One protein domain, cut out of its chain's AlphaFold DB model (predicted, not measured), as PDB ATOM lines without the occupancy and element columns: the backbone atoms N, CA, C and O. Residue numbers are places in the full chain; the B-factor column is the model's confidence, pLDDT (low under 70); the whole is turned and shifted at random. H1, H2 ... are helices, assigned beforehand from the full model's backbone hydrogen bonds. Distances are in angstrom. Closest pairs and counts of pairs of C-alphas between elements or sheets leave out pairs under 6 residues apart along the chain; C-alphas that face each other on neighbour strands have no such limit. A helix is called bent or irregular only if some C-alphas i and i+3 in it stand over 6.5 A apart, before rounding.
ATOM      1  N   ASP A 215     193.678 259.899 214.012       82.88
ATOM      2  CA  ASP A 215     194.688 258.843 213.848       82.88
ATOM      3  C   ASP A 215     195.984 259.100 214.641       82.88
ATOM      4  O   ASP A 215     196.982 258.398 214.471       82.88
ATOM      5  N   TRP A 216     195.998 260.090 215.536       82.69
ATOM      6  CA  TRP A 216     197.201 260.511 216.258       82.69
ATOM      7  C   TRP A 216     197.920 259.381 216.999       82.69
ATOM      8  O   TRP A 216     199.141 259.249 216.901       82.69
ATOM      9  N   ASN A 217     197.176 258.539 217.720       87.31
ATOM     10  CA  ASN A 217     197.761 257.430 218.477       87.31
ATOM     11  C   ASN A 217     198.461 256.418 217.557       87.31
ATOM     12  O   ASN A 217     199.523 255.903 217.915       87.31
ATOM     13  N   ASP A 218     197.917 256.182 216.362       88.56
ATOM     14  CA  ASP A 218     198.537 255.315 215.359       88.56
ATOM     15  C   ASP A 218     199.826 255.939 214.812       88.56
ATOM     16  O   ASP A 218     200.841 255.250 214.683       88.56
ATOM     17  N   MET A 219     199.827 257.254 214.571       81.38
ATOM     18  CA  MET A 219     201.023 257.991 214.148       81.38
ATOM     19  C   MET A 219     202.131 257.927 215.209       81.38
ATOM     20  O   MET A 219     203.289 257.663 214.879       81.38
ATOM     21  N   VAL A 220     201.787 258.111 216.492       81.19
ATOM     22  CA  VAL A 220     202.738 257.980 217.608       81.19
ATOM     23  C   VAL A 220     203.318 256.565 217.649       81.19
ATOM     24  O   VAL A 220     204.533 256.390 217.735       81.19
ATOM     25  N   ALA A 221     202.470 255.543 217.555       88.50
ATOM     26  CA  ALA A 221     202.905 254.153 217.632       88.50
ATOM     27  C   ALA A 221     203.788 253.718 216.451       88.50
ATOM     28  O   ALA A 221     204.714 252.928 216.649       88.50
ATOM     29  N   ARG A 222     203.509 254.230 215.245       83.62
ATOM     30  CA  ARG A 222     204.275 253.948 214.021       83.62
ATOM     31  C   ARG A 222     205.670 254.565 214.072       83.62
ATOM     32  O   ARG A 222     206.653 253.890 213.775       83.62
ATOM     33  N   HIS A 223     205.759 255.837 214.454       76.06
ATOM     34  CA  HIS A 223     206.982 256.620 214.270       76.06
ATOM     35  C   HIS A 223     207.906 256.657 215.499       76.06
ATOM     36  O   HIS A 223     209.079 257.023 215.370       76.06
ATOM     37  N   TYR A 224     207.436 256.238 216.683       75.50
ATOM     38  CA  TYR A 224     208.259 256.187 217.899       75.50
ATOM     39  C   TYR A 224     208.658 254.781 218.324       75.50
ATOM     40  O   TYR A 224     207.842 253.874 218.495       75.50
ATOM     41  N   VAL A 225     209.957 254.638 218.598       79.44
ATOM     42  CA  VAL A 225     210.514 253.410 219.169       79.44
ATOM     43  C   VAL A 225     210.011 253.232 220.601       79.44
ATOM     44  O   VAL A 225     209.366 252.226 220.870       79.44
ATOM     45  N   ASP A 226     210.172 254.237 221.463       79.75
ATOM     46  CA  ASP A 226     209.771 254.165 222.875       79.75
ATOM     47  C   ASP A 226     208.893 255.366 223.266       79.75
ATOM     48  O   ASP A 226     209.373 256.307 223.904       79.75
ATOM     49  N   PRO A 227     207.611 255.393 222.852       82.75
ATOM     50  CA  PRO A 227     206.721 256.490 223.201       82.75
ATOM     51  C   PRO A 227     206.409 256.504 224.703       82.75
ATOM     52  O   PRO A 227     206.197 255.456 225.317       82.75
ATOM     53  N   VAL A 228     206.339 257.699 225.297       81.56
ATOM     54  CA  VAL A 228     205.850 257.870 226.678       81.56
ATOM     55  C   VAL A 228     204.331 258.024 226.696       81.56
ATOM     56  O   VAL A 228     203.737 258.472 225.718       81.56
ATOM     57  N   LEU A 229     203.691 257.672 227.815       84.00
ATOM     58  CA  LEU A 229     202.229 257.589 227.886       84.00
ATOM     59  C   LEU A 229     201.548 258.919 227.549       84.00
ATOM     60  O   LEU A 229     200.539 258.933 226.855       84.00
ATOM     61  N   GLN A 230     202.143 260.035 227.975       78.06
ATOM     62  CA  GLN A 230     201.603 261.377 227.751       78.06
ATOM     63  C   GLN A 230     201.518 261.759 226.264       78.06
ATOM     64  O   GLN A 230     200.922 262.775 225.930       78.06
ATOM     65  N   TRP A 231     202.140 260.995 225.364       77.31
ATOM     66  CA  TRP A 231     202.078 261.249 223.926       77.31
ATOM     67  C   TRP A 231     200.810 260.711 223.274       77.31
ATOM     68  O   TRP A 231     200.487 261.143 222.172       77.31
ATOM     69  N   PHE A 232     200.093 259.805 223.933       83.19
ATOM     70  CA  PHE A 232     198.846 259.253 223.427       83.19
ATOM     71  C   PHE A 232     197.648 260.078 223.911       83.19
ATOM     72  O   PHE A 232     197.579 260.492 225.069       83.19
ATOM     73  N   THR A 233     196.694 260.336 223.019       81.69
ATOM     74  CA  THR A 233     195.447 261.032 223.339       81.69
ATOM     75  C   THR A 233     194.448 260.109 224.015       81.69
ATOM     76  O   THR A 233     194.332 258.938 223.657       81.69
ATOM     77  N   GLY A 234     193.703 260.658 224.980       78.88
ATOM     78  CA  GLY A 234     192.678 259.921 225.728       78.88
ATOM     79  C   GLY A 234     193.234 258.979 226.800       78.88
ATOM     80  O   GLY A 234     192.457 258.308 227.471       78.88
ATOM     81  N   GLU A 235     194.554 258.940 226.989       84.50
ATOM     82  CA  GLU A 235     195.202 258.072 227.969       84.50
ATOM     83  C   GLU A 235     195.443 258.804 229.294       84.50
ATOM     84  O   GLU A 235     196.060 259.870 229.332       84.50
ATOM     85  N   SER A 236     194.976 258.216 230.398       79.56
ATOM     86  CA  SER A 236     195.168 258.746 231.753       79.56
ATOM     87  C   SER A 236     196.157 257.900 232.547       79.56
ATOM     88  O   SER A 236     196.163 256.672 232.450       79.56
ATOM     89  N   THR A 237     196.968 258.541 233.392       75.81
ATOM     90  CA  THR A 237     197.824 257.844 234.366       75.81
ATOM     91  C   THR A 237     197.038 257.211 235.514       75.81
ATOM     92  O   THR A 237     197.597 256.381 236.225       75.81
ATOM     93  N   ASP A 238     195.763 257.574 235.681       75.38
ATOM     94  CA  ASP A 238     194.893 257.112 236.772       75.38
ATOM     95  C   ASP A 238     194.182 255.783 236.456       75.38
ATOM     96  O   ASP A 238     193.261 255.365 237.160       75.38
ATOM     97  N   GLU A 239     194.590 255.116 235.377       76.38
ATOM     98  CA  GLU A 239     193.985 253.869 234.929       76.38
ATOM     99  C   GLU A 239     194.205 252.727 235.934       76.38
ATOM    100  O   GLU A 239     195.240 252.627 236.600       76.38
ATOM    101  N   GLN A 240     193.240 251.811 236.030       78.44
ATOM    102  CA  GLN A 240     193.380 250.663 236.922       78.44
ATOM    103  C   GLN A 240     194.329 249.621 236.321       78.44
ATOM    104  O   GLN A 240     194.239 249.247 235.151       78.44
ATOM    105  N   SER A 241     195.203 249.051 237.149       76.81
ATOM    106  CA  SER A 241     196.198 248.069 236.703       76.81
ATOM    107  C   SER A 241     195.587 246.832 236.012       76.81
ATOM    108  O   SER A 241     196.162 246.291 235.063       76.81
ATOM    109  N   GLY A 242     194.377 246.424 236.417       81.88
ATOM    110  CA  GLY A 242     193.608 245.357 235.769       81.88
ATOM    111  C   GLY A 242     193.174 245.682 234.332       81.88
ATOM    112  O   GLY A 242     193.150 244.787 233.483       81.88
ATOM    113  N   VAL A 243     192.902 246.953 234.028       86.94
ATOM    114  CA  VAL A 243     192.515 247.410 232.685       86.94
ATOM    115  C   VAL A 243     193.696 247.298 231.725       86.94
ATOM    116  O   VAL A 243     193.538 246.779 230.618       86.94
ATOM    117  N   ILE A 244     194.907 247.647 232.169       89.81
ATOM    118  CA  ILE A 244     196.118 247.521 231.342       89.81
ATOM    119  C   ILE A 244     196.408 246.056 230.991       89.81
ATOM    120  O   ILE A 244     196.782 245.750 229.858       89.81
ATOM    121  N   ARG A 245     196.142 245.113 231.903       91.12
ATOM    122  CA  ARG A 245     196.267 243.675 231.614       91.12
ATOM    123  C   ARG A 245     195.269 243.200 230.552       91.12
ATOM    124  O   ARG A 245     195.637 242.423 229.668       91.12
ATOM    125  N   LEU A 246     194.019 243.663 230.609       91.31
ATOM    126  CA  LEU A 246     193.009 243.361 229.586       91.31
ATOM    127  C   LEU A 246     193.386 243.967 228.232       91.31
ATOM    128  O   LEU A 246     193.236 243.319 227.194       91.31
ATOM    129  N   ARG A 247     193.929 245.184 228.250       92.81
ATOM    130  CA  ARG A 247     194.408 245.882 227.062       92.81
ATOM    131  C   ARG A 247     195.596 245.175 226.416       92.81
ATOM    132  O   ARG A 247     195.579 244.961 225.210       92.81
ATOM    133  N   ALA A 248     196.552 244.696 227.210       94.38
ATOM    134  CA  ALA A 248     197.655 243.856 226.744       94.38
ATOM    135  C   ALA A 248     197.150 242.581 226.048       94.38
ATOM    136  O   ALA A 248     197.593 242.240 224.952       94.38
ATOM    137  N   ALA A 249     196.165 241.898 226.641       93.31
ATOM    138  CA  ALA A 249     195.547 240.726 226.026       93.31
ATOM    139  C   ALA A 249     194.804 241.071 224.720       93.31
ATOM    140  O   ALA A 249     194.875 240.313 223.749       93.31
ATOM    141  N   LYS A 250     194.113 242.219 224.672       94.00
ATOM    142  CA  LYS A 250     193.464 242.727 223.457       94.00
ATOM    143  C   LYS A 250     194.498 243.008 222.368       94.00
ATOM    144  O   LYS A 250     194.315 242.488 221.275       94.00
ATOM    145  N   ALA A 251     195.576 243.728 222.684       95.19
ATOM    146  CA  ALA A 251     196.657 244.050 221.757       95.19
ATOM    147  C   ALA A 251     197.242 242.784 221.118       95.19
ATOM    148  O   ALA A 251     197.347 242.706 219.897       95.19
ATOM    149  N   LEU A 252     197.539 241.764 221.932       96.19
ATOM    150  CA  LEU A 252     198.052 240.474 221.458       96.19
ATOM    151  C   LEU A 252     197.073 239.752 220.527       96.19
ATOM    152  O   LEU A 252     197.477 239.191 219.512       96.19
ATOM    153  N   ARG A 253     195.781 239.767 220.866       96.25
ATOM    154  CA  ARG A 253     194.732 239.115 220.073       96.25
ATOM    155  C   ARG A 253     194.475 239.828 218.747       96.25
ATOM    156  O   ARG A 253     194.267 239.160 217.743       96.25
ATOM    157  N   THR A 254     194.450 241.159 218.746       96.06
ATOM    158  CA  THR A 254     194.163 241.960 217.545       96.06
ATOM    159  C   THR A 254     195.410 242.292 216.738       96.06
ATOM    160  O   THR A 254     195.285 242.855 215.658       96.06
ATOM    161  N   ARG A 255     196.603 241.960 217.251       95.06
ATOM    162  CA  ARG A 255     197.899 242.354 216.683       95.06
ATOM    163  C   ARG A 255     197.981 243.859 216.402       95.06
ATOM    164  O   ARG A 255     198.527 244.275 215.387       95.06
ATOM    165  N   SER A 256     197.433 244.678 217.300       96.25
ATOM    166  CA  SER A 256     197.479 246.138 217.169       96.25
ATOM    167  C   SER A 256     198.801 246.682 217.713       96.25
ATOM    168  O   SER A 256     199.081 246.550 218.907       96.25
ATOM    169  N   LEU A 257     199.598 247.312 216.841       94.75
ATOM    170  CA  LEU A 257     200.833 247.996 217.238       94.75
ATOM    171  C   LEU A 257     200.539 249.143 218.210       94.75
ATOM    172  O   LEU A 257     201.213 249.266 219.228       94.75
ATOM    173  N   THR A 258     199.505 249.933 217.927       94.88
ATOM    174  CA  THR A 258     199.086 251.075 218.747       94.88
ATOM    175  C   THR A 258     198.739 250.658 220.165       94.88
ATOM    176  O   THR A 258     199.332 251.155 221.119       94.88
ATOM    177  N   GLU A 259     197.867 249.661 220.319       95.38
ATOM    178  CA  GLU A 259     197.500 249.143 221.641       95.38
ATOM    179  C   GLU A 259     198.714 248.552 222.375       95.38
ATOM    180  O   GLU A 259     198.847 248.713 223.588       95.38
ATOM    181  N   ALA A 260     199.633 247.900 221.655       95.62
ATOM    182  CA  ALA A 260     200.853 247.359 222.243       95.62
ATOM    183  C   ALA A 260     201.791 248.463 222.749       95.62
ATOM    184  O   ALA A 260     202.263 248.391 223.882       95.62
ATOM    185  N   LYS A 261     202.029 249.506 221.946       94.88
ATOM    186  CA  LYS A 261     202.866 250.653 222.325       94.88
ATOM    187  C   LYS A 261     202.276 251.424 223.501       94.88
ATOM    188  O   LYS A 261     203.033 251.796 224.391       94.88
ATOM    189  N   ILE A 262     200.954 251.588 223.566       93.56
ATOM    190  CA  ILE A 262     200.299 252.233 224.712       93.56
ATOM    191  C   ILE A 262     200.488 251.400 225.987       93.56
ATOM    192  O   ILE A 262     200.871 251.935 227.026       93.56
ATOM    193  N   VAL A 263     200.307 250.076 225.919       94.25
ATOM    194  CA  VAL A 263     200.565 249.176 227.060       94.25
ATOM    195  C   VAL A 263     202.017 249.270 227.542       94.25
ATOM    196  O   VAL A 263     202.263 249.330 228.749       94.25
ATOM    197  N   LEU A 264     202.985 249.308 226.622       93.94
ATOM    198  CA  LEU A 264     204.400 249.486 226.967       93.94
ATOM    199  C   LEU A 264     204.663 250.865 227.585       93.94
ATOM    200  O   LEU A 264     205.402 250.963 228.565       93.94
ATOM    201  N   ALA A 265     204.007 251.911 227.082       90.94
ATOM    202  CA  ALA A 265     204.099 253.258 227.629       90.94
ATOM    203  C   ALA A 265     203.576 253.329 229.077       90.94
ATOM    204  O   ALA A 265     204.242 253.915 229.930       90.94
ATOM    205  N   TYR A 266     202.461 252.653 229.391       90.56
ATOM    206  CA  TYR A 266     201.977 252.474 230.769       90.56
ATOM    207  C   TYR A 266     203.009 251.784 231.667       90.56
ATOM    208  O   TYR A 266     203.213 252.191 232.809       90.56
ATOM    209  N   CYS A 267     203.702 250.763 231.160       89.38
ATOM    210  CA  CYS A 267     204.721 250.040 231.930       89.38
ATOM    211  C   CYS A 267     205.946 250.900 232.285       89.38
ATOM    212  O   CYS A 267     206.669 250.549 233.217       89.38
ATOM    213  N   ASN A 268     206.155 252.019 231.584       85.75
ATOM    214  CA  ASN A 268     207.209 252.996 231.861       85.75
ATOM    215  C   ASN A 268     206.753 254.144 232.781       85.75
ATOM    216  O   ASN A 268     207.570 254.986 233.157       85.75
ATOM    217  N   VAL A 269     205.477 254.184 233.180       81.00
ATOM    218  CA  VAL A 269     204.981 255.168 234.149       81.00
ATOM    219  C   VAL A 269     205.472 254.792 235.545       81.00
ATOM    220  O   VAL A 269     205.018 253.817 236.141       81.00
ATOM    221  N   SER A 270     206.392 255.597 236.078       69.44
ATOM    222  CA  SER A 270     206.755 255.555 237.493       69.44
ATOM    223  C   SER A 270     205.817 256.485 238.267       69.44
ATOM    224  O   SER A 270     205.850 257.696 238.015       69.44
ATOM    225  N   PRO A 271     205.024 255.997 239.238       60.59
ATOM    226  CA  PRO A 271     204.459 256.877 240.247       60.59
ATOM    227  C   PRO A 271     205.616 257.615 240.926       60.59
ATOM    228  O   PRO A 271     206.617 257.019 241.339       60.59
ATOM    229  N   ARG A 272     205.523 258.946 240.958       55.50
ATOM    230  CA  ARG A 272     206.468 259.788 241.688       55.50
ATOM    231  C   ARG A 272     206.325 259.419 243.166       55.50
ATOM    232  O   ARG A 272     205.325 259.814 243.748       55.50
ATOM    233  N   ASN A 273     207.296 258.669 243.706       49.44
ATOM    234  CA  ASN A 273     207.685 258.533 245.130       49.44
ATOM    235  C   ASN A 273     207.810 257.098 245.684       49.44
ATOM    236  O   ASN A 273     208.438 256.946 246.730       49.44
ATOM    237  N   ASP A 274     207.346 256.052 244.987       55.50
ATOM    238  CA  ASP A 274     207.163 254.737 245.647       55.50
ATOM    239  C   ASP A 274     208.094 253.623 245.119       55.50
ATOM    240  O   ASP A 274     208.046 252.486 245.581       55.50
ATOM    241  N   GLY A 275     208.966 253.932 244.153       57.31
ATOM    242  CA  GLY A 275     210.026 253.027 243.677       57.31
ATOM    243  C   GLY A 275     209.579 251.813 242.842       57.31
ATOM    244  O   GLY A 275     210.436 251.031 242.435       57.31
ATOM    245  N   GLY A 276     208.280 251.653 242.568       68.88
ATOM    246  CA  GLY A 276     207.717 250.553 241.770       68.88
ATOM    247  C   GLY A 276     207.139 250.989 240.421       68.88
ATOM    248  O   GLY A 276     206.926 252.175 240.176       68.88
ATOM    249  N   TYR A 277     206.846 250.014 239.554       80.94
ATOM    250  CA  TYR A 277     206.161 250.221 238.267       80.94
ATOM    251  C   TYR A 277     204.836 249.438 238.282       80.94
ATOM    252  O   TYR A 277     204.798 248.293 237.820       80.94
ATOM    253  N   PRO A 278     203.733 250.018 238.798       83.12
ATOM    254  CA  PRO A 278     202.520 249.269 239.145       83.12
ATOM    255  C   PRO A 278     201.897 248.546 237.945       83.12
ATOM    256  O   PRO A 278     201.424 247.415 238.061       83.12
ATOM    257  N   PHE A 279     201.946 249.156 236.760       87.38
ATOM    258  CA  PHE A 279     201.439 248.550 235.526       87.38
ATOM    259  C   PHE A 279     202.331 247.417 235.016       87.38
ATOM    260  O   PHE A 279     201.827 246.401 234.537       87.38
ATOM    261  N   ARG A 280     203.652 247.559 235.168       87.75
ATOM    262  CA  ARG A 280     204.628 246.526 234.806       87.75
ATOM    263  C   ARG A 280     204.467 245.291 235.691       87.75
ATOM    264  O   ARG A 280     204.476 244.166 235.193       87.75
ATOM    265  N   GLU A 281     204.285 245.505 236.990       86.94
ATOM    266  CA  GLU A 281     204.036 244.448 237.972       86.94
ATOM    267  C   GLU A 281     202.709 243.733 237.700       86.94
ATOM    268  O   GLU A 281     202.665 242.504 237.674       86.94
ATOM    269  N   ALA A 282     201.646 244.488 237.409       85.38
ATOM    270  CA  ALA A 282     200.331 243.932 237.108       85.38
ATOM    271  C   ALA A 282     200.276 243.135 235.794       85.38
ATOM    272  O   ALA A 282     199.542 242.143 235.707       85.38
ATOM    273  N   LEU A 283     201.041 243.540 234.773       89.94
ATOM    274  CA  LEU A 283     201.194 242.757 233.544       89.94
ATOM    275  C   LEU A 283     201.918 241.434 233.813       89.94
ATOM    276  O   LEU A 283     201.542 240.389 233.275       89.94
ATOM    277  N   GLY A 284     202.969 241.496 234.632       90.12
ATOM    278  CA  GLY A 284     203.903 240.403 234.852       90.12
ATOM    279  C   GLY A 284     204.851 240.177 233.666       90.12
ATOM    280  O   GLY A 284     204.591 240.565 232.525       90.12
ATOM    281  N   CYS A 285     205.971 239.499 233.935       90.25
ATOM    282  CA  CYS A 285     207.071 239.346 232.973       90.25
ATOM    283  C   CYS A 285     206.656 238.645 231.669       90.25
ATOM    284  O   CYS A 285     207.086 239.047 230.593       90.25
ATOM    285  N   VAL A 286     205.806 237.616 231.755       91.56
ATOM    286  CA  VAL A 286     205.402 236.814 230.586       91.56
ATOM    287  C   VAL A 286     204.558 237.633 229.611       91.56
ATOM    288  O   VAL A 286     204.782 237.572 228.403       91.56
ATOM    289  N   LEU A 287     203.576 238.385 230.118       91.50
ATOM    290  CA  LEU A 287     202.689 239.165 229.260       91.50
ATOM    291  C   LEU A 287     203.424 240.369 228.675       91.50
ATOM    292  O   LEU A 287     203.272 240.644 227.489       91.50
ATOM    293  N   LEU A 288     204.268 241.020 229.482       94.12
ATOM    294  CA  LEU A 288     205.132 242.107 229.032       94.12
ATOM    295  C   LEU A 288     206.039 241.660 227.885       94.12
ATOM    296  O   LEU A 288     205.996 242.270 226.825       94.12
ATOM    297  N   ALA A 289     206.777 240.558 228.056       94.50
ATOM    298  CA  ALA A 289     207.671 240.042 227.021       94.50
ATOM    299  C   ALA A 289     206.932 239.760 225.704       94.50
ATOM    300  O   ALA A 289     207.398 240.158 224.641       94.50
ATOM    301  N   ARG A 290     205.742 239.145 225.769       96.31
ATOM    302  CA  ARG A 290     204.924 238.870 224.575       96.31
ATOM    303  C   ARG A 290     204.446 240.141 223.877       96.31
ATOM    304  O   ARG A 290     204.414 240.181 222.651       96.31
ATOM    305  N   VAL A 291     204.033 241.156 224.639       95.81
ATOM    306  CA  VAL A 291     203.607 242.444 224.071       95.81
ATOM    307  C   VAL A 291     204.795 243.156 223.427       95.81
ATOM    308  O   VAL A 291     204.652 243.644 222.308       95.81
ATOM    309  N   THR A 292     205.958 243.168 224.084       95.19
ATOM    310  CA  THR A 292     207.200 243.741 223.546       95.19
ATOM    311  C   THR A 292     207.605 243.066 222.240       95.19
ATOM    312  O   THR A 292     207.732 243.748 221.228       95.19
ATOM    313  N   GLU A 293     207.711 241.735 222.228       95.81
ATOM    314  CA  GLU A 293     208.085 240.962 221.036       95.81
ATOM    315  C   GLU A 293     207.125 241.230 219.867       95.81
ATOM    316  O   GLU A 293     207.541 241.450 218.729       95.81
ATOM    317  N   MET A 294     205.817 241.263 220.144       96.44
ATOM    318  CA  MET A 294     204.824 241.584 219.125       96.44
ATOM    319  C   MET A 294     204.993 243.013 218.593       96.44
ATOM    320  O   MET A 294     204.917 243.206 217.380       96.44
ATOM    321  N   ALA A 295     205.197 244.001 219.469       94.12
ATOM    322  CA  ALA A 295     205.359 245.398 219.076       94.12
ATOM    323  C   ALA A 295     206.615 245.606 218.219       94.12
ATOM    324  O   ALA A 295     206.549 246.295 217.204       94.12
ATOM    325  N   GLU A 296     207.736 244.987 218.592       92.69
ATOM    326  CA  GLU A 296     208.985 245.033 217.824       92.69
ATOM    327  C   GLU A 296     208.816 244.406 216.442       92.69
ATOM    328  O   GLU A 296     209.192 245.013 215.439       92.69
ATOM    329  N   ARG A 297     208.183 243.227 216.371       94.12
ATOM    330  CA  ARG A 297     207.919 242.555 215.097       94.12
ATOM    331  C   ARG A 297     207.027 243.396 214.185       94.12
ATOM    332  O   ARG A 297     207.371 243.580 213.025       94.12
ATOM    333  N   LEU A 298     205.913 243.924 214.695       91.94
ATOM    334  CA  LEU A 298     204.997 244.758 213.906       91.94
ATOM    335  C   LEU A 298     205.669 246.059 213.437       91.94
ATOM    336  O   LEU A 298     205.472 246.474 212.299       91.94
ATOM    337  N   ALA A 299     206.495 246.683 214.281       88.06
ATOM    338  CA  ALA A 299     207.262 247.866 213.896       88.06
ATOM    339  C   ALA A 299     208.303 247.551 212.807       88.06
ATOM    340  O   ALA A 299     208.535 248.368 211.919       88.06
ATOM    341  N   HIS A 300     208.924 246.371 212.854       87.81
ATOM    342  CA  HIS A 300     209.838 245.912 211.811       87.81
ATOM    343  C   HIS A 300     209.109 245.592 210.497       87.81
ATOM    344  O   HIS A 300     209.583 245.978 209.435       87.81
ATOM    345  N   GLU A 301     207.957 244.915 210.561       89.31
ATOM    346  CA  GLU A 301     207.104 244.628 209.396       89.31
ATOM    347  C   GLU A 301     206.680 245.924 208.681       89.31
ATOM    348  O   GLU A 301     206.773 245.989 207.458       89.31
ATOM    349  N   LEU A 302     206.304 246.970 209.429       83.50
ATOM    350  CA  LEU A 302     205.998 248.292 208.863       83.50
ATOM    351  C   LEU A 302     207.214 248.921 208.177       83.50
ATOM    352  O   LEU A 302     207.133 249.275 207.010       83.50
ATOM    353  N   LYS A 303     208.372 248.957 208.850       79.56
ATOM    354  CA  LYS A 303     209.605 249.510 208.259       79.56
ATOM    355  C   LYS A 303     210.026 248.825 206.960       79.56
ATOM    356  O   LYS A 303     210.670 249.463 206.138       79.56
ATOM    357  N   LEU A 304     209.739 247.530 206.809       80.19
ATOM    358  CA  LEU A 304     210.000 246.795 205.572       80.19
ATOM    359  C   LEU A 304     208.965 247.079 204.483       80.19
ATOM    360  O   LEU A 304     209.315 247.024 203.313       80.19
ATOM    361  N   ALA A 305     207.707 247.333 204.849       78.06
ATOM    362  CA  ALA A 305     206.667 247.703 203.889       78.06
ATOM    363  C   ALA A 305     206.901 249.100 203.287       78.06
ATOM    364  O   ALA A 305     206.451 249.360 202.174       78.06
ATOM    365  N   ASP A 306     207.621 249.958 204.013       63.03
ATOM    366  CA  ASP A 306     207.959 251.325 203.608       63.03
ATOM    367  C   ASP A 306     209.234 251.417 202.728       63.03
ATOM    368  O   ASP A 306     209.602 252.514 202.301       63.03
ATOM    369  N   GLN A 307     209.934 250.297 202.474       63.75
ATOM    370  CA  GLN A 307     211.148 250.200 201.634       63.75
ATOM    371  C   GLN A 307     210.850 249.635 200.243       63.75
ATOM    372  O   GLN A 307     211.453 250.155 199.276       63.75
TER     373      GLN A 307
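Overview. This is residues 215 to 307 of the 307 residues of an uncharacterized protein of Candidatus Saccharibacteria bacterium (UniProt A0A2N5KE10). Three helices, H2, H3 and H4, form an up-and-down bundle, each running against the one before it, and the short H1 crosses H3 at a right angle on the side away from H2 and H4. H4, the longest helix and kinked, runs along the length of the domain. The printed part has 93 residues with four named helices, H1 to H4 in order, and no named strand: the class is all helix. It is compact, with a radius of gyration of the C-alphas of 12.9 A, yet elongated, spanning 44 by 25 by 19 A.

Arrangement. H1, residues 216 to 223, touches H3, residues 257 to 267, about perpendicular at 90 degrees; their closest C-alphas, of Ala 221 and Thr 258, are 5.0 A apart. H2, residues 241 to 254, is apart from H1. H2 and H3 form a helical hairpin, opposite ways at a shallow tilt of 24 degrees, closest at the C-alphas of Ala 251 and Glu 259, 5.2 A. H3, the hub, also forms a hairpin with H4, residues 278 to 305, at a shallow tilt of 34 degrees, only just short of steep; the C-alphas of Cys 267 and Arg 280 are closest, 4.5 A. H2 and H4 touch, the same way at 29 degrees, a shallow tilt, closest at the C-alphas of Arg 245 and Leu 283, 5.4 A. In H1, H2 and H3 every O i to N i+4 pair is within hydrogen-bond range; in H4, 21 of 24 are.

Along the chain. H1 begins at C-alpha 216 (197.201, 260.511, 216.258) and measures 10.7 A. H2 measures 20.2 A and H3 15.3 A. H4 measures 35.5 A, ending at C-alpha 305 (206.667, 247.703, 203.889). It is irregular, C-alphas 282 and 285 being 9.1 A apart, with a kink of 98 degrees near residue 285.

Size, cuts and confidence. The C-alphas farthest apart, of Asp 274 and Gln 307, are 44.4 A apart. The printed part has no cut. The link from H1 to H2 is long, 17 residues. Confidence is under 70 at residues 270 to 276 and 306 to 307.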